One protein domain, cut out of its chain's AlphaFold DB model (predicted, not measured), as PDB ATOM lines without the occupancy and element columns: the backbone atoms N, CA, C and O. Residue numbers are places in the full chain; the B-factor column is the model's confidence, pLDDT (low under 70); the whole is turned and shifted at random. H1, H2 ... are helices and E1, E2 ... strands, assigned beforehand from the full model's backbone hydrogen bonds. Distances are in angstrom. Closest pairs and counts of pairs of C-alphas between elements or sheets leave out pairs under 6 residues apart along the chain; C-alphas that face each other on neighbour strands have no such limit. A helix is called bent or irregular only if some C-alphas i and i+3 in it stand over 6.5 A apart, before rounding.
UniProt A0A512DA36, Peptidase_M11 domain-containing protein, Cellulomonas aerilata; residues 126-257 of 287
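AT A GLANCE: This is residues 126 to 257 of the 287 residues of the protein "Peptidase_M11 domain-containing protein" of Cellulomonas aerilata (UniProt A0A512DA36). A strongly twisted sheet of eight strands curls round one short helix, H1, with E1, E2 and E3 at one end of the sheet and E4 and E5 at the other. Two long loops, residues 147 to 171 and 223 to 237, spread out on the same side of the sheet. The printed part has 132 residues, with eight named strands and one named helix, H1, which comes along the chain after the first three strands and before the other five; the sheet is mixed and branched, the class is mostly strand, and under half of the residues are in named elements. The whole is compact, with a radius of gyration of the C-alphas of 14.8 A and spans of 44 by 36 by 30 A.

IN THESE COORDINATES: E1, residues 126 to 132, begins at C-alpha 126 (9.285, 17.880, 100.238) and is 19.8 A long. E2 is residues 135 to 137, and E3 is residues 143 to 146. H1, residues 172 to 178, begins at C-alpha 172 (4.011, 30.488, 101.334) and measures 10.0 A; it is neither bent nor irregular, but only just: C-alphas 174 and 177 are 6.1 A apart. E4 is residues 182 to 185, E5 residues 205 to 210, 14.1 A, and E6 residues 218 to 222, 13.5 A. E7, residues 238 to 246, measures 25.0 A. E8, residues 249 to 256, measures 22.3 A and ends at C-alpha 256 (7.057, 16.840, 110.643).

HOW THE PARTS SIT: E1 has three neighbours. The hairpin partner E2, antiparallel, has N 132 and O 135 at 2.8 A; E8, parallel, has N 128 and O 254 at 2.8 A; both lie on one side of E1. E3, antiparallel, lies on the other side, with N 129 and O 144 at 3.0 A. E7 and E8 form a hairpin, with N 242 and O 253 at 2.8 A. E5, E6, E7 and E8 make a meander, each strand the antiparallel neighbour of the one before; N 219 and O 241 of E6 and E7 are 2.8 A apart, and N 210 and O 218 of E5 and E6 2.7 A. The edge strand E4 is parallel to E5, with N 209 and O 184 at 2.8 A. H1 is on the sheet; its closest C-alphas to E7 are those of Ala 173 and Arg 243, 5.3 A apart. In H1, 1 of 3 O i to N i+4 pairs and 1 of 4 O i to N i+3 pairs are within hydrogen-bond range. E1 and E4 are apart.

THE WHOLE: The two C-alphas farthest apart, those of Met 163 and Thr 189, are 47.4 A apart. The printed part has no cut. The links E3 to H1, E4 to E5 and E6 to E7 are long. The mean pLDDT of the printed part is 81.5; residues 158 to 167, 200 to 202, 225 to 236 and 257 are under 70.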
ATOM      1  N   SER A 126       8.925  19.131  99.578       90.94
ATOM      2  CA  SER A 126       9.285  17.880 100.238       90.94
ATOM      3  C   SER A 126       8.847  17.904 101.699       90.94
ATOM      4  O   SER A 126       8.554  18.952 102.265       90.94
ATOM      5  N   GLN A 127       8.863  16.751 102.356       88.81
ATOM      6  CA  GLN A 127       8.772  16.693 103.813       88.81
ATOM      7  C   GLN A 127      10.181  16.606 104.413       88.81
ATOM      8  O   GLN A 127      11.042  15.909 103.879       88.81
ATOM      9  N   LEU A 128      10.419  17.275 105.539       90.31
ATOM     10  CA  LEU A 128      11.616  17.120 106.357       90.31
ATOM     11  C   LEU A 128      11.278  16.267 107.577       90.31
ATOM     12  O   LEU A 128      10.489  16.681 108.426       90.31
ATOM     13  N   ALA A 129      11.857  15.071 107.645       89.06
ATOM     14  CA  ALA A 129      11.713  14.166 108.777       89.06
ATOM     15  C   ALA A 129      13.004  14.176 109.597       89.06
ATOM     16  O   ALA A 129      14.040  13.740 109.098       89.06
ATOM     17  N   CYS A 130      12.938  14.669 110.832       89.25
ATOM     18  CA  CYS A 130      14.104  14.820 111.701       89.25
ATOM     19  C   CYS A 130      14.070  13.853 112.889       89.25
ATOM     20  O   CYS A 130      13.005  13.547 113.438       89.25
ATOM     21  N   THR A 131      15.245  13.392 113.309       90.00
ATOM     22  CA  THR A 131      15.444  12.500 114.453       90.00
ATOM     23  C   THR A 131      16.367  13.126 115.493       90.00
ATOM     24  O   THR A 131      17.313  13.846 115.183       90.00
ATOM     25  N   GLY A 132      16.044  12.892 116.761       88.81
ATOM     26  CA  GLY A 132      16.883  13.197 117.911       88.81
ATOM     27  C   GLY A 132      17.204  11.925 118.701       88.81
ATOM     28  O   GLY A 132      16.778  10.834 118.311       88.81
ATOM     29  N   PRO A 133      17.910  12.044 119.840       89.81
ATOM     30  CA  PRO A 133      18.314  10.895 120.658       89.81
ATOM     31  C   PRO A 133      17.151   9.984 121.083       89.81
ATOM     32  O   PRO A 133      17.325   8.773 121.188       89.81
ATOM     33  N   ASP A 134      15.965  10.569 121.275       89.50
ATOM     34  CA  ASP A 134      14.769   9.892 121.785       89.50
ATOM     35  C   ASP A 134      13.692   9.638 120.703       89.50
ATOM     36  O   ASP A 134      12.554   9.299 121.028       89.50
ATOM     37  N   GLY A 135      14.025   9.793 119.411       86.56
ATOM     38  CA  GLY A 135      13.118   9.517 118.286       86.56
ATOM     39  C   GLY A 135      12.769  10.741 117.424       86.56
ATOM     40  O   GLY A 135      13.569  11.673 117.343       86.56
ATOM     41  N   PRO A 136      11.615  10.741 116.722       86.06
ATOM     42  CA  PRO A 136      11.224  11.834 115.829       86.06
ATOM     43  C   PRO A 136      11.071  13.171 116.562       86.06
ATOM     44  O   PRO A 136      10.398  13.249 117.591       86.06
ATOM     45  N   VAL A 137      11.644  14.230 115.998       86.00
ATOM     46  CA  VAL A 137      11.590  15.602 116.529       86.00
ATOM     47  C   VAL A 137      11.201  16.585 115.423       86.00
ATOM     48  O   VAL A 137      11.381  16.267 114.250       86.00
ATOM     49  N   PRO A 138      10.700  17.791 115.756       80.62
ATOM     50  CA  PRO A 138      10.360  18.782 114.736       80.62
ATOM     51  C   PRO A 138      11.574  19.232 113.935       80.62
ATOM     52  O   PRO A 138      11.481  19.472 112.745       80.62
ATOM     53  N   PHE A 139      12.729  19.375 114.574       84.75
ATOM     54  CA  PHE A 139      13.913  19.860 113.887       84.75
ATOM     55  C   PHE A 139      15.172  19.414 114.624       84.75
ATOM     56  O   PHE A 139      15.207  19.440 115.856       84.75
ATOM     57  N   SER A 140      16.186  18.999 113.874       88.31
ATOM     58  CA  SER A 140      17.519  18.646 114.366       88.31
ATOM     59  C   SER A 140      18.535  18.763 113.225       88.31
ATOM     60  O   SER A 140      18.175  19.116 112.102       88.31
ATOM     61  N   ASP A 141      19.802  18.461 113.503       86.81
ATOM     62  CA  ASP A 141      20.829  18.341 112.460       86.81
ATOM     63  C   ASP A 141      20.768  16.987 111.722       86.81
ATOM     64  O   ASP A 141      21.415  16.810 110.692       86.81
ATOM     65  N   ASP A 142      19.982  16.033 112.233       89.88
ATOM     66  CA  ASP A 142      19.773  14.708 111.649       89.88
ATOM     67  C   ASP A 142      18.380  14.644 111.013       89.88
ATOM     68  O   ASP A 142      17.391  14.278 111.653       89.88
ATOM     69  N   CYS A 143      18.298  15.068 109.751       90.25
ATOM     70  CA  CYS A 143      17.056  15.094 108.992       90.25
ATOM     71  C   CYS A 143      17.198  14.407 107.635       90.25
ATOM     72  O   CYS A 143      18.184  14.572 106.919       90.25
ATOM     73  N   THR A 144      16.141  13.707 107.237       91.31
ATOM     74  CA  THR A 144      15.971  13.147 105.898       91.31
ATOM     75  C   THR A 144      14.941  13.964 105.125       91.31
ATOM     76  O   THR A 144      13.830  14.199 105.605       91.31
ATOM     77  N   VAL A 145      15.302  14.377 103.909       90.44
ATOM     78  CA  VAL A 145      14.368  14.994 102.961       90.44
ATOM     79  C   VAL A 145      13.605  13.886 102.247       90.44
ATOM     80  O   VAL A 145      14.193  13.034 101.585       90.44
ATOM     81  N   LEU A 146      12.286  13.895 102.392       88.69
ATOM     82  CA  LEU A 146      11.383  12.966 101.734       88.69
ATOM     83  C   LEU A 146      10.707  13.696 100.581       88.69
ATOM     84  O   LEU A 146       9.735  14.432 100.772       88.69
ATOM     85  N   ASP A 147      11.261  13.509  99.388       85.31
ATOM     86  CA  ASP A 147      10.772  14.196  98.203       85.31
ATOM     87  C   ASP A 147       9.347  13.765  97.831       85.31
ATOM     88  O   ASP A 147       8.942  12.609  98.020       85.31
ATOM     89  N   GLY A 148       8.565  14.736  97.370       76.19
ATOM     90  CA  GLY A 148       7.159  14.566  97.029       76.19
ATOM     91  C   GLY A 148       6.262  14.055  98.164       76.19
ATOM     92  O   GLY A 148       5.307  13.300  97.936       76.19
ATOM     93  N   LYS A 149       6.589  14.405  99.414       80.75
ATOM     94  CA  LYS A 149       5.777  14.076 100.599       80.75
ATOM     95  C   LYS A 149       5.076  15.271 101.236       80.75
ATOM     96  O   LYS A 149       4.294  15.054 102.161       80.75
ATOM     97  N   ASP A 150       5.254  16.480 100.714       84.00
ATOM     98  CA  ASP A 150       4.428  17.629 101.092       84.00
ATOM     99  C   ASP A 150       3.106  17.631 100.314       84.00
ATOM    100  O   ASP A 150       2.805  18.515  99.522       84.00
ATOM    101  N   ARG A 151       2.305  16.579 100.503       77.25
ATOM    102  CA  ARG A 151       1.143  16.311  99.648       77.25
ATOM    103  C   ARG A 151       0.133  17.452  99.488       77.25
ATOM    104  O   ARG A 151      -0.495  17.453  98.435       77.25
ATOM    105  N   PRO A 152      -0.095  18.365 100.455       79.44
ATOM    106  CA  PRO A 152      -0.954  19.505 100.203       79.44
ATOM    107  C   PRO A 152      -0.249  20.599  99.393       79.44
ATOM    108  O   PRO A 152      -0.744  21.712  99.421       79.44
ATOM    109  N   ASP A 153       0.849  20.355  98.682       87.25
ATOM    110  CA  ASP A 153       1.492  21.332  97.806       87.25
ATOM    111  C   ASP A 153       1.541  20.852  96.351       87.25
ATOM    112  O   ASP A 153       1.906  19.708  96.070       87.25
ATOM    113  N   VAL A 154       1.219  21.740  95.404       88.19
ATOM    114  CA  VAL A 154       1.283  21.432  93.962       88.19
ATOM    115  C   VAL A 154       2.687  21.008  93.515       88.19
ATOM    116  O   VAL A 154       2.831  20.197  92.603       88.19
ATOM    117  N   MET A 155       3.736  21.495  94.178       91.25
ATOM    118  CA  MET A 155       5.133  21.153  93.925       91.25
ATOM    119  C   MET A 155       5.587  19.868  94.627       91.25
ATOM    120  O   MET A 155       6.732  19.464  94.455       91.25
ATOM    121  N   SER A 156       4.723  19.158  95.356       86.50
ATOM    122  CA  SER A 156       5.045  17.837  95.928       86.50
ATOM    123  C   SER A 156       4.967  16.687  94.916       86.50
ATOM    124  O   SER A 156       5.041  15.513  95.282       86.50
ATOM    125  N   GLY A 157       4.812  16.998  93.635       71.88
ATOM    126  CA  GLY A 157       4.642  16.007  92.585       71.88
ATOM    127  C   GLY A 157       3.199  15.512  92.488       71.88
ATOM    128  O   GLY A 157       2.396  15.666  93.415       71.88
ATOM    129  N   PRO A 158       2.832  14.922  91.342       57.34
ATOM    130  CA  PRO A 158       1.478  14.454  91.134       57.34
ATOM    131  C   PRO A 158       1.178  13.315  92.109       57.34
ATOM    132  O   PRO A 158       1.871  12.298  92.155       57.34
ATOM    133  N   LEU A 159       0.074  13.425  92.849       55.84
ATOM    134  CA  LEU A 159      -0.594  12.221  93.324       55.84
ATOM    135  C   LEU A 159      -1.086  11.506  92.061       55.84
ATOM    136  O   LEU A 159      -2.124  11.878  91.524       55.84
ATOM    137  N   GLU A 160      -0.333  10.508  91.587       45.62
ATOM    138  CA  GLU A 160      -0.490   9.758  90.318       45.62
ATOM    139  C   GLU A 160      -1.930   9.299  89.985       45.62
ATOM    140  O   GLU A 160      -2.225   8.886  88.869       45.62
ATOM    141  N   ARG A 161      -2.864   9.364  90.941       47.00
ATOM    142  CA  ARG A 161      -4.282   9.013  90.781       47.00
ATOM    143  C   ARG A 161      -5.244  10.190  90.576       47.00
ATOM    144  O   ARG A 161      -6.436   9.934  90.407       47.00
ATOM    145  N   TRP A 162      -4.785  11.442  90.571       53.50
ATOM    146  CA  TRP A 162      -5.660  12.611  90.414       53.50
ATOM    147  C   TRP A 162      -5.649  13.164  88.993       53.50
ATOM    148  O   TRP A 162      -4.850  14.020  88.635       53.50
ATOM    149  N   MET A 163      -6.611  12.696  88.196       49.03
ATOM    150  CA  MET A 163      -6.914  13.240  86.863       49.03
ATOM    151  C   MET A 163      -7.885  14.440  86.902       49.03
ATOM    152  O   MET A 163      -8.387  14.848  85.860       49.03
ATOM    153  N   GLY A 164      -8.206  14.961  88.093       56.03
ATOM    154  CA  GLY A 164      -9.127  16.087  88.285       56.03
ATOM    155  C   GLY A 164      -8.436  17.454  88.272       56.03
ATOM    156  O   GLY A 164      -7.306  17.585  87.799       56.03
ATOM    157  N   GLU A 165      -9.125  18.461  88.821       61.47
ATOM    158  CA  GLU A 165      -8.586  19.805  89.081       61.47
ATOM    159  C   GLU A 165      -7.228  19.746  89.800       61.47
ATOM    160  O   GLU A 165      -7.007  18.799  90.567       61.47
ATOM    161  N   PRO A 166      -6.325  20.729  89.592       61.66
ATOM    162  CA  PRO A 166      -5.085  20.828  90.342       61.66
ATOM    163  C   PRO A 166      -5.415  20.787  91.826       61.66
ATOM    164  O   PRO A 166      -6.054  21.687  92.375       61.66
ATOM    165  N   ALA A 167      -5.061  19.671  92.445       61.12
ATOM    166  CA  ALA A 167      -5.236  19.512  93.861       61.12
ATOM    167  C   ALA A 167      -4.077  20.250  94.524       61.12
ATOM    168  O   ALA A 167      -2.929  20.120  94.095       61.12
ATOM    169  N   PHE A 168      -4.426  20.976  95.580       77.06
ATOM    170  CA  PHE A 168      -3.514  21.613  96.512       77.06
ATOM    171  C   PHE A 168      -2.806  22.876  96.027       77.06
ATOM    172  O   PHE A 168      -2.437  23.045  94.867       77.06
ATOM    173  N   ASP A 169      -2.650  23.795  96.965       82.56
ATOM    174  CA  ASP A 169      -2.143  25.122  96.694       82.56
ATOM    175  C   ASP A 169      -0.637  25.210  96.894       82.56
ATOM    176  O   ASP A 169      -0.046  24.400  97.601       82.56
ATOM    177  N   LEU A 170      -0.016  26.253  96.362       88.19
ATOM    178  CA  LEU A 170       1.380  26.546  96.642       88.19
ATOM    179  C   LEU A 170       1.553  27.014  98.098       88.19
ATOM    180  O   LEU A 170       0.736  27.774  98.623       88.19
ATOM    181  N   ASN A 171       2.602  26.555  98.772       89.44
ATOM    182  CA  ASN A 171       2.967  27.016 100.106       89.44
ATOM    183  C   ASN A 171       3.608  28.414 100.067       89.44
ATOM    184  O   ASN A 171       4.242  28.820  99.088       89.44
ATOM    185  N   ALA A 172       3.511  29.129 101.184       90.38
ATOM    186  CA  ALA A 172       4.011  30.488 101.334       90.38
ATOM    187  C   ALA A 172       5.535  30.609 101.173       90.38
ATOM    188  O   ALA A 172       6.032  31.654 100.755       90.38
ATOM    189  N   ALA A 173       6.301  29.551 101.469       91.94
ATOM    190  CA  ALA A 173       7.746  29.551 101.249       91.94
ATOM    191  C   ALA A 173       8.096  29.625  99.748       91.94
ATOM    192  O   ALA A 173       9.073  30.281  99.371       91.94
ATOM    193  N   LEU A 174       7.296  29.002  98.881       92.94
ATOM    194  CA  LEU A 174       7.474  29.058  97.430       92.94
ATOM    195  C   LEU A 174       6.858  30.324  96.816       92.94
ATOM    196  O   LEU A 174       7.450  30.899  95.903       92.94
ATOM    197  N   THR A 175       5.747  30.835  97.356       90.56
ATOM    198  CA  THR A 175       5.141  32.093  96.876       90.56
ATOM    199  C   THR A 175       5.961  33.332  97.252       90.56
ATOM    200  O   THR A 175       5.968  34.315  96.506       90.56
ATOM    201  N   TYR A 176       6.704  33.281  98.366       90.88
ATOM    202  CA  TYR A 176       7.533  34.385  98.861       90.88
ATOM    203  C   TYR A 176       8.528  34.898  97.813       90.88
ATOM    204  O   TYR A 176       8.716  36.105  97.676       90.88
ATOM    205  N   GLY A 177       9.127  33.997  97.024       86.38
ATOM    206  CA  GLY A 177      10.073  34.374  95.968       86.38
ATOM    207  C   GLY A 177       9.449  35.214  94.849       86.38
ATOM    208  O   GLY A 177      10.143  36.023  94.239       86.38
ATOM    209  N   PHE A 178       8.145  35.062  94.614       89.88
ATOM    210  CA  PHE A 178       7.393  35.847  93.636       89.88
ATOM    211  C   PHE A 178       6.762  37.112  94.226       89.88
ATOM    212  O   PHE A 178       6.220  37.927  93.481       89.88
ATOM    213  N   GLY A 179       6.804  37.275  95.552       89.75
ATOM    214  CA  GLY A 179       6.067  38.328  96.247       89.75
ATOM    215  C   GLY A 179       4.549  38.142  96.176       89.75
ATOM    216  O   GLY A 179       3.811  39.126  96.204       89.75
ATOM    217  N   TRP A 180       4.067  36.903  96.030       89.00
ATOM    218  CA  TRP A 180       2.632  36.623  96.005       89.00
ATOM    219  C   TRP A 180       2.101  36.431  97.424       89.00
ATOM    220  O   TRP A 180       2.412  35.446  98.099       89.00
ATOM    221  N   GLY A 181       1.264  37.377  97.850       85.94
ATOM    222  CA  GLY A 181       0.729  37.441  99.205       85.94
ATOM    223  C   GLY A 181       1.635  38.202 100.172       85.94
ATOM    224  O   GLY A 181       2.838  38.344  99.965       85.94
ATOM    225  N   GLU A 182       1.037  38.716 101.243       90.19
ATOM    226  CA  GLU A 182       1.770  39.413 102.296       90.19
ATOM    227  C   GLU A 182       2.439  38.404 103.240       90.19
ATOM    228  O   GLU A 182       1.824  37.421 103.659       90.19
ATOM    229  N   VAL A 183       3.692  38.667 103.606       92.38
ATOM    230  CA  VAL A 183       4.453  37.891 104.592       92.38
ATOM    231  C   VAL A 183       4.993  38.848 105.646       92.38
ATOM    232  O   VAL A 183       5.612  39.856 105.310       92.38
ATOM    233  N   VAL A 184       4.772  38.522 106.919       94.81
ATOM    234  CA  VAL A 184       5.247  39.316 108.060       94.81
ATOM    235  C   VAL A 184       6.460  38.634 108.680       94.81
ATOM    236  O   VAL A 184       6.397  37.459 109.029       94.81
ATOM    237  N   ASP A 185       7.559  39.360 108.861       94.62
ATOM    238  CA  ASP A 185       8.724  38.827 109.571       94.62
ATOM    239  C   ASP A 185       8.462  38.791 111.094       94.62
ATOM    240  O   ASP A 185       7.999  39.759 111.708       94.62
ATOM    241  N   ALA A 186       8.774  37.661 111.724       93.44
ATOM    242  CA  ALA A 186       8.741  37.493 113.168       93.44
ATOM    243  C   ALA A 186       9.853  38.303 113.842       93.44
ATOM    244  O   ALA A 186      10.982  38.392 113.353       93.44
ATOM    245  N   SER A 187       9.555  38.839 115.025       87.50
ATOM    246  CA  SER A 187      10.557  39.489 115.864       87.50
ATOM    247  C   SER A 187      11.333  38.456 116.679       87.50
ATOM    248  O   SER A 187      10.750  37.580 117.315       87.50
ATOM    249  N   ALA A 188      12.658  38.599 116.727       85.12
ATOM    250  CA  ALA A 188      13.507  37.779 117.594       85.12
ATOM    251  C   ALA A 188      13.365  38.139 119.088       85.12
ATOM    252  O   ALA A 188      13.766  37.365 119.955       85.12
ATOM    253  N   THR A 189      12.827  39.322 119.403       89.31
ATOM    254  CA  THR A 189      12.825  39.885 120.764       89.31
ATOM    255  C   THR A 189      11.431  40.134 121.330       89.31
ATOM    256  O   THR A 189      11.304  40.514 122.493       89.31
ATOM    257  N   SER A 190      10.379  39.955 120.535       89.94
ATOM    258  CA  SER A 190       8.996  40.179 120.956       89.94
ATOM    259  C   SER A 190       8.053  39.181 120.302       89.94
ATOM    260  O   SER A 190       8.337  38.651 119.234       89.94
ATOM    261  N   VAL A 191       6.903  38.946 120.931       88.94
ATOM    262  CA  VAL A 191       5.854  38.117 120.332       88.94
ATOM    263  C   VAL A 191       5.254  38.849 119.134       88.94
ATOM    264  O   VAL A 191       4.844  40.003 119.260       88.94
ATOM    265  N   THR A 192       5.187  38.164 117.996       88.88
ATOM    266  CA  THR A 192       4.446  38.603 116.812       88.88
ATOM    267  C   THR A 192       3.078  37.914 116.813       88.88
ATOM    268  O   THR A 192       3.001  36.692 116.924       88.88
ATOM    269  N   THR A 193       1.995  38.687 116.709       89.25
ATOM    270  CA  THR A 193       0.621  38.172 116.585       89.25
ATOM    271  C   THR A 193       0.065  38.607 115.239       89.25
ATOM    272  O   THR A 193       0.091  39.797 114.934       89.25
ATOM    273  N   VAL A 194      -0.408  37.648 114.445       89.69
ATOM    274  CA  VAL A 194      -0.928  37.872 113.092       89.69
ATOM    275  C   VAL A 194      -2.166  37.012 112.888       89.69
ATOM    276  O   VAL A 194      -2.180  35.853 113.307       89.69
ATOM    277  N   ASP A 195      -3.170  37.573 112.220       88.75
ATOM    278  CA  ASP A 195      -4.283  36.813 111.661       88.75
ATOM    279  C   ASP A 195      -3.872  36.307 110.272       88.75
ATOM    280  O   ASP A 195      -3.634  37.099 109.359       88.75
ATOM    281  N   LEU A 196      -3.737  34.988 110.130       87.75
ATOM    282  CA  LEU A 196      -3.371  34.366 108.860       87.75
ATOM    283  C   LEU A 196      -4.605  34.221 107.965       87.75
ATOM    284  O   LEU A 196      -5.667  33.793 108.413       87.75
ATOM    285  N   ALA A 197      -4.457  34.594 106.697       83.81
ATOM    286  CA  ALA A 197      -5.500  34.496 105.689       83.81
ATOM    287  C   ALA A 197      -5.398  33.173 104.915       83.81
ATOM    288  O   ALA A 197      -4.335  32.846 104.377       83.81
ATOM    289  N   GLU A 198      -6.531  32.483 104.760       77.69
ATOM    290  CA  GLU A 198      -6.669  31.220 104.016       77.69
ATOM    291  C   GLU A 198      -6.169  31.334 102.569       77.69
ATOM    292  O   GLU A 198      -6.657  32.155 101.795       77.69
ATOM    293  N   TRP A 199      -5.235  30.492 102.145       72.00
ATOM    294  CA  TRP A 199      -4.744  30.483 100.765       72.00
ATOM    295  C   TRP A 199      -5.623  29.583  99.855       72.00
ATOM    296  O   TRP A 199      -6.189  28.617 100.361       72.00
ATOM    297  N   PRO A 200      -5.817  29.877  98.546       68.00
ATOM    298  CA  PRO A 200      -5.331  31.014  97.754       68.00
ATOM    299  C   PRO A 200      -6.307  32.209  97.756       68.00
ATOM    300  O   PRO A 200      -6.244  33.077  96.888       68.00
ATOM    301  N   ARG A 201      -7.286  32.249  98.673       64.69
ATOM    302  CA  ARG A 201      -8.419  33.192  98.610       64.69
ATOM    303  C   ARG A 201      -8.221  34.412  99.509       64.69
ATOM    304  O   ARG A 201      -7.584  34.349 100.550       64.69
ATOM    305  N   GLY A 202      -8.794  35.548  99.121       61.41
ATOM    306  CA  GLY A 202      -8.830  36.753  99.958       61.41
ATOM    307  C   GLY A 202      -7.549  37.592  99.958       61.41
ATOM    308  O   GLY A 202      -6.599  37.327  99.227       61.41
ATOM    309  N   GLU A 203      -7.556  38.639 100.775       71.31
ATOM    310  CA  GLU A 203      -6.430  39.545 101.013       71.31
ATOM    311  C   GLU A 203      -5.897  39.327 102.436       71.31
ATOM    312  O   GLU A 203      -6.617  38.816 103.296       71.31
ATOM    313  N   GLY A 204      -4.650  39.726 102.690       83.44
ATOM    314  CA  GLY A 204      -4.039  39.702 104.021       83.44
ATOM    315  C   GLY A 204      -2.794  38.825 104.129       83.44
ATOM    316  O   GLY A 204      -2.281  38.294 103.135       83.44
ATOM    317  N   THR A 205      -2.304  38.692 105.360       90.12
ATOM    318  CA  THR A 205      -1.044  38.015 105.659       90.12
ATOM    319  C   THR A 205      -1.161  36.505 105.493       90.12
ATOM    320  O   THR A 205      -2.023  35.860 106.080       90.12
ATOM    321  N   ARG A 206      -0.268  35.921 104.694       87.94
ATOM    322  CA  ARG A 206      -0.264  34.496 104.329       87.94
ATOM    323  C   ARG A 206       0.645  33.660 105.196       87.94
ATOM    324  O   ARG A 206       0.365  32.492 105.446       87.94
ATOM    325  N   ALA A 207       1.732  34.267 105.648       92.62
ATOM    326  CA  ALA A 207       2.669  33.603 106.520       92.62
ATOM    327  C   ALA A 207       3.374  34.583 107.443       92.62
ATOM    328  O   ALA A 207       3.581  35.756 107.119       92.62
ATOM    329  N   VAL A 208       3.810  34.037 108.571       94.88
ATOM    330  CA  VAL A 208       4.858  34.640 109.383       94.88
ATOM    331  C   VAL A 208       6.181  33.997 108.989       94.88
ATOM    332  O   VAL A 208       6.337  32.783 109.105       94.88
ATOM    333  N   ARG A 209       7.141  34.796 108.532       95.38
ATOM    334  CA  ARG A 209       8.498  34.341 108.224       95.38
ATOM    335  C   ARG A 209       9.379  34.468 109.460       95.38
ATOM    336  O   ARG A 209       9.355  35.481 110.143       95.38
ATOM    337  N   LEU A 210      10.182  33.451 109.734       93.06
ATOM    338  CA  LEU A 210      11.260  33.470 110.710       93.06
ATOM    339  C   LEU A 210      12.575  33.530 109.924       93.06
ATOM    340  O   LEU A 210      13.018  32.495 109.410       93.06
ATOM    341  N   PRO A 211      13.179  34.724 109.780       90.06
ATOM    342  CA  PRO A 211      14.421  34.877 109.041       90.06
ATOM    343  C   PRO A 211      15.562  34.169 109.767       90.06
ATOM    344  O   PRO A 211      15.782  34.387 110.961       90.06
ATOM    345  N   MET A 212      16.320  33.355 109.039       86.12
ATOM    346  CA  MET A 212      17.461  32.629 109.590       86.12
ATOM    347  C   MET A 212      18.761  33.242 109.074       86.12
ATOM    348  O   MET A 212      18.961  33.390 107.870       86.12
ATOM    349  N   ALA A 213      19.685  33.578 109.980       72.44
ATOM    350  CA  ALA A 213      20.937  34.260 109.630       72.44
ATOM    351  C   ALA A 213      21.824  33.469 108.643       72.44
ATOM    352  O   ALA A 213      22.593  34.066 107.895       72.44
ATOM    353  N   ALA A 214      21.703  32.138 108.622       71.06
ATOM    354  CA  ALA A 214      22.422  31.245 107.711       71.06
ATOM    355  C   ALA A 214      21.645  30.930 106.411       71.06
ATOM    356  O   ALA A 214      22.061  30.066 105.640       71.06
ATOM    357  N   GLY A 215      20.513  31.601 106.170       71.00
ATOM    358  CA  GLY A 215      19.523  31.198 105.173       71.00
ATOM    359  C   GLY A 215      18.664  30.027 105.658       71.00
ATOM    360  O   GLY A 215      18.812  29.545 106.781       71.00
ATOM    361  N   GLY A 216      17.751  29.555 104.807       81.25
ATOM    362  CA  GLY A 216      16.849  28.471 105.195       81.25
ATOM    363  C   GLY A 216      15.642  28.945 106.009       81.25
ATOM    364  O   GLY A 216      15.305  28.291 106.992       81.25
ATOM    365  N   ASP A 217      15.062  30.097 105.658       92.38
ATOM    366  CA  ASP A 217      13.975  30.734 106.408       92.38
ATOM    367  C   ASP A 217      12.792  29.789 106.640       92.38
ATOM    368  O   ASP A 217      12.427  29.001 105.763       92.38
ATOM    369  N   PHE A 218      12.159  29.914 107.804       92.88
ATOM    370  CA  PHE A 218      10.942  29.172 108.119       92.88
ATOM    371  C   PHE A 218       9.716  30.050 107.918       92.88
ATOM    372  O   PHE A 218       9.756  31.254 108.147       92.88
ATOM    373  N   PHE A 219       8.616  29.436 107.517       93.81
ATOM    374  CA  PHE A 219       7.336  30.080 107.286       93.81
ATOM    375  C   PHE A 219       6.289  29.335 108.098       93.81
ATOM    376  O   PHE A 219       6.158  28.121 107.972       93.81
ATOM    377  N   VAL A 220       5.561  30.063 108.937       91.69
ATOM    378  CA  VAL A 220       4.361  29.573 109.616       91.69
ATOM    379  C   VAL A 220       3.168  30.027 108.796       91.69
ATOM    380  O   VAL A 220       3.013  31.229 108.578       91.69
ATOM    381  N   GLN A 221       2.345  29.087 108.348       88.62
ATOM    382  CA  GLN A 221       1.212  29.364 107.469       88.62
ATOM    383  C   GLN A 221      -0.041  28.599 107.893       88.62
ATOM    384  O   GLN A 221       0.052  27.535 108.507       88.62
ATOM    385  N   ASP A 222      -1.201  29.148 107.537       84.81
ATOM    386  CA  ASP A 222      -2.489  28.464 107.630       84.81
ATOM    387  C   ASP A 222      -2.676  27.591 106.383       84.81
ATOM    388  O   ASP A 222      -2.548  28.068 105.250       84.81
ATOM    389  N   ARG A 223      -2.941  26.302 106.600       79.06
ATOM    390  CA  ARG A 223      -3.216  25.326 105.537       79.06
ATOM    391  C   ARG A 223      -4.537  24.615 105.731       79.06
ATOM    392  O   ARG A 223      -4.758  23.586 105.092       79.06
ATOM    393  N   THR A 224      -5.430  25.197 106.529       74.00
ATOM    394  CA  THR A 224      -6.791  24.712 106.729       74.00
ATOM    395  C   THR A 224      -7.424  24.362 105.387       74.00
ATOM    396  O   THR A 224      -7.455  25.156 104.446       74.00
ATOM    397  N   PHE A 225      -7.930  23.135 105.281       65.69
ATOM    398  CA  PHE A 225      -8.556  22.660 104.059       65.69
ATOM    399  C   PHE A 225      -9.842  23.446 103.761       65.69
ATOM    400  O   PHE A 225     -10.850  23.300 104.454       65.69
ATOM    401  N   VAL A 226      -9.836  24.227 102.680       62.19
ATOM    402  CA  VAL A 226     -10.980  25.053 102.247       62.19
ATOM    403  C   VAL A 226     -11.894  24.368 101.220       62.19
ATOM    404  O   VAL A 226     -12.731  25.019 100.590       62.19
ATOM    405  N   GLY A 227     -11.774  23.047 101.040       51.12
ATOM    406  CA  GLY A 227     -12.676  22.273 100.175       51.12
ATOM    407  C   GLY A 227     -12.206  22.051  98.734       51.12
ATOM    408  O   GLY A 227     -12.986  21.525  97.942       51.12
ATOM    409  N   ILE A 228     -10.975  22.431  98.372       52.53
ATOM    410  CA  ILE A 228     -10.410  22.170  97.038       52.53
ATOM    411  C   ILE A 228      -9.535  20.918  97.098       52.53
ATOM    412  O   ILE A 228      -8.489  20.905  97.737       52.53
ATOM    413  N   GLY A 229      -9.972  19.865  96.413       55.56
ATOM    414  CA  GLY A 229      -9.283  18.581  96.377       55.56
ATOM    415  C   GLY A 229      -9.892  17.537  97.324       55.56
ATOM    416  O   GLY A 229     -10.921  17.774  97.950       55.56
ATOM    417  N   PRO A 230      -9.315  16.333  97.400       53.00
ATOM    418  CA  PRO A 230     -10.023  15.151  97.898       53.00
ATOM    419  C   PRO A 230      -9.521  14.622  99.241       53.00
ATOM    420  O   PRO A 230     -10.016  13.602  99.720       53.00
ATOM    421  N   TYR A 231      -8.544  15.298  99.844       59.97
ATOM    422  CA  TYR A 231      -7.835  14.805 101.017       59.97
ATOM    423  C   TYR A 231      -7.755  15.864 102.116       59.97
ATOM    424  O   TYR A 231      -6.690  16.437 102.350       59.97
ATOM    425  N   PRO A 232      -8.874  16.125 102.816       59.53
ATOM    426  CA  PRO A 232      -8.889  17.039 103.958       59.53
ATOM    427  C   PRO A 232      -7.918  16.619 105.072       59.53
ATOM    428  O   PRO A 232      -7.547  17.442 105.895       59.53
ATOM    429  N   ASP A 233      -7.506  15.350 105.112       62.09
ATOM    430  CA  ASP A 233      -6.597  14.774 106.103       62.09
ATOM    431  C   ASP A 233      -5.105  15.023 105.822       62.09
ATOM    432  O   ASP A 233      -4.273  14.704 106.670       62.09
ATOM    433  N   LEU A 234      -4.761  15.567 104.651       61.16
ATOM    434  CA  LEU A 234      -3.381  15.928 104.295       61.16
ATOM    435  C   LEU A 234      -3.016  17.365 104.683       61.16
ATOM    436  O   LEU A 234      -1.835  17.724 104.679       61.16
ATOM    437  N   HIS A 235      -4.029  18.157 105.024       62.53
ATOM    438  CA  HIS A 235      -3.911  19.528 105.484       62.53
ATOM    439  C   HIS A 235      -3.762  19.558 107.006       62.53
ATOM    440  O   HIS A 235      -4.540  18.924 107.720       62.53
ATOM    441  N   ASP A 236      -2.780  20.314 107.490       64.62
ATOM    442  CA  ASP A 236      -2.755  20.761 108.882       64.62
ATOM    443  C   ASP A 236      -3.442  22.132 108.966       64.62
ATOM    444  O   ASP A 236      -3.383  22.908 108.015       64.62
ATOM    445  N   ASP A 237      -4.073  22.456 110.099       73.62
ATOM    446  CA  ASP A 237      -4.633  23.802 110.305       73.62
ATOM    447  C   ASP A 237      -3.508  24.855 110.217       73.62
ATOM    448  O   ASP A 237      -3.611  25.841 109.500       73.62
ATOM    449  N   VAL A 238      -2.383  24.611 110.897       81.06
ATOM    450  CA  VAL A 238      -1.185  25.461 110.852       81.06
ATOM    451  C   VAL A 238       0.046  24.578 110.721       81.06
ATOM    452  O   VAL A 238       0.200  23.618 111.479       81.06
ATOM    453  N   GLU A 239       0.949  24.933 109.812       85.81
ATOM    454  CA  GLU A 239       2.201  24.206 109.597       85.81
ATOM    455  C   GLU A 239       3.422  25.124 109.532       85.81
ATOM    456  O   GLU A 239       3.312  26.345 109.388       85.81
ATOM    457  N   VAL A 240       4.600  24.503 109.638       89.62
ATOM    458  CA  VAL A 240       5.895  25.160 109.468       89.62
ATOM    459  C   VAL A 240       6.588  24.580 108.243       89.62
ATOM    460  O   VAL A 240       6.820  23.371 108.158       89.62
ATOM    461  N   VAL A 241       6.954  25.454 107.313       91.94
ATOM    462  CA  VAL A 241       7.644  25.100 106.075       91.94
ATOM    463  C   VAL A 241       8.974  25.827 106.021       91.94
ATOM    464  O   VAL A 241       9.050  27.037 106.220       91.94
ATOM    465  N   ARG A 242      10.044  25.094 105.743       93.19
ATOM    466  CA  ARG A 242      11.373  25.656 105.530       93.19
ATOM    467  C   ARG A 242      11.586  25.922 104.045       93.19
ATOM    468  O   ARG A 242      11.392  25.029 103.227       93.19
ATOM    469  N   ARG A 243      12.036  27.123 103.696       94.19
ATOM    470  CA  ARG A 243      12.460  27.478 102.338       94.19
ATOM    471  C   ARG A 243      13.956  27.268 102.192       94.19
ATOM    472  O   ARG A 243      14.724  27.835 102.961       94.19
ATOM    473  N   VAL A 244      14.390  26.533 101.177       92.69
ATOM    474  CA  VAL A 244      15.811  26.308 100.874       92.69
ATOM    475  C   VAL A 244      16.107  26.559  99.401       92.69
ATOM    476  O   VAL A 244      15.198  26.595  98.578       92.69
ATOM    477  N   LEU A 245      17.385  26.743  99.068       92.00
ATOM    478  CA  LEU A 245      17.853  26.703  97.685       92.00
ATOM    479  C   LEU A 245      18.595  25.386  97.469       92.00
ATOM    480  O   LEU A 245      19.588  25.130  98.149       92.00
ATOM    481  N   VAL A 246      18.120  24.571  96.531       90.38
ATOM    482  CA  VAL A 246      18.824  23.374  96.053       90.38
ATOM    483  C   VAL A 246      19.320  23.700  94.653       90.38
ATOM    484  O   VAL A 246      18.516  24.018  93.784       90.38
ATOM    485  N   ASP A 247      20.640  23.745  94.465       91.00
ATOM    486  CA  ASP A 247      21.274  24.158  93.201       91.00
ATOM    487  C   ASP A 247      20.767  25.512  92.658       91.00
ATOM    488  O   ASP A 247      20.658  25.740  91.456       91.00
ATOM    489  N   GLY A 248      20.448  26.439  93.570       90.75
ATOM    490  CA  GLY A 248      19.921  27.767  93.241       90.75
ATOM    491  C   GLY A 248      18.409  27.822  92.994       90.75
ATOM    492  O   GLY A 248      17.871  28.917  92.839       90.75
ATOM    493  N   VAL A 249      17.713  26.683  93.021       93.69
ATOM    494  CA  VAL A 249      16.262  26.589  92.827       93.69
ATOM    495  C   VAL A 249      15.534  26.662  94.181       93.69
ATOM    496  O   VAL A 249      15.873  25.902  95.092       93.69
ATOM    497  N   PRO A 250      14.548  27.566  94.351       94.75
ATOM    498  CA  PRO A 250      13.673  27.604  95.520       94.75
ATOM    499  C   PRO A 250      12.878  26.310  95.715       94.75
ATOM    500  O   PRO A 250      11.991  25.999  94.930       94.75
ATOM    501  N   THR A 251      13.151  25.614  96.812       94.38
ATOM    502  CA  THR A 251      12.522  24.351  97.226       94.38
ATOM    503  C   THR A 251      11.940  24.539  98.626       94.38
ATOM    504  O   THR A 251      12.468  25.324  99.426       94.38
ATOM    505  N   SER A 252      10.860  23.833  98.953       94.19
ATOM    506  CA  SER A 252      10.261  23.868 100.289       94.19
ATOM    507  C   SER A 252      10.347  22.522 100.994       94.19
ATOM    508  O   SER A 252      10.412  21.461 100.376       94.19
ATOM    509  N   GLN A 253      10.386  22.573 102.322       92.69
ATOM    510  CA  GLN A 253      10.448  21.402 103.176       92.69
ATOM    511  C   GLN A 253       9.457  21.567 104.334       92.69
ATOM    512  O   GLN A 253       9.727  22.311 105.280       92.69
ATOM    513  N   ARG A 254       8.305  20.895 104.265       90.38
ATOM    514  CA  ARG A 254       7.324  20.849 105.355       90.38
ATOM    515  C   ARG A 254       7.870  20.033 106.517       90.38
ATOM    516  O   ARG A 254       8.328  18.907 106.338       90.38
ATOM    517  N   ILE A 255       7.801  20.587 107.716       87.19
ATOM    518  CA  ILE A 255       8.401  19.987 108.904       87.19
ATOM    519  C   ILE A 255       7.414  19.055 109.605       87.19
ATOM    520  O   ILE A 255       6.315  19.476 109.965       87.19
ATOM    521  N   LEU A 256       7.826  17.804 109.854       73.75
ATOM    522  CA  LEU A 256       7.057  16.840 110.643       73.75
ATOM    523  C   LEU A 256       7.943  16.000 111.588       73.75
ATOM    524  O   LEU A 256       9.061  15.642 111.224       73.75
ATOM    525  N   PRO A 257       7.398  15.565 112.742       60.19
ATOM    526  CA  PRO A 257       6.138  16.016 113.330       60.19
ATOM    527  C   PRO A 257       6.315  17.410 113.948       60.19
ATOM    528  O   PRO A 257       7.363  17.706 114.516       60.19
TER     529      PRO A 257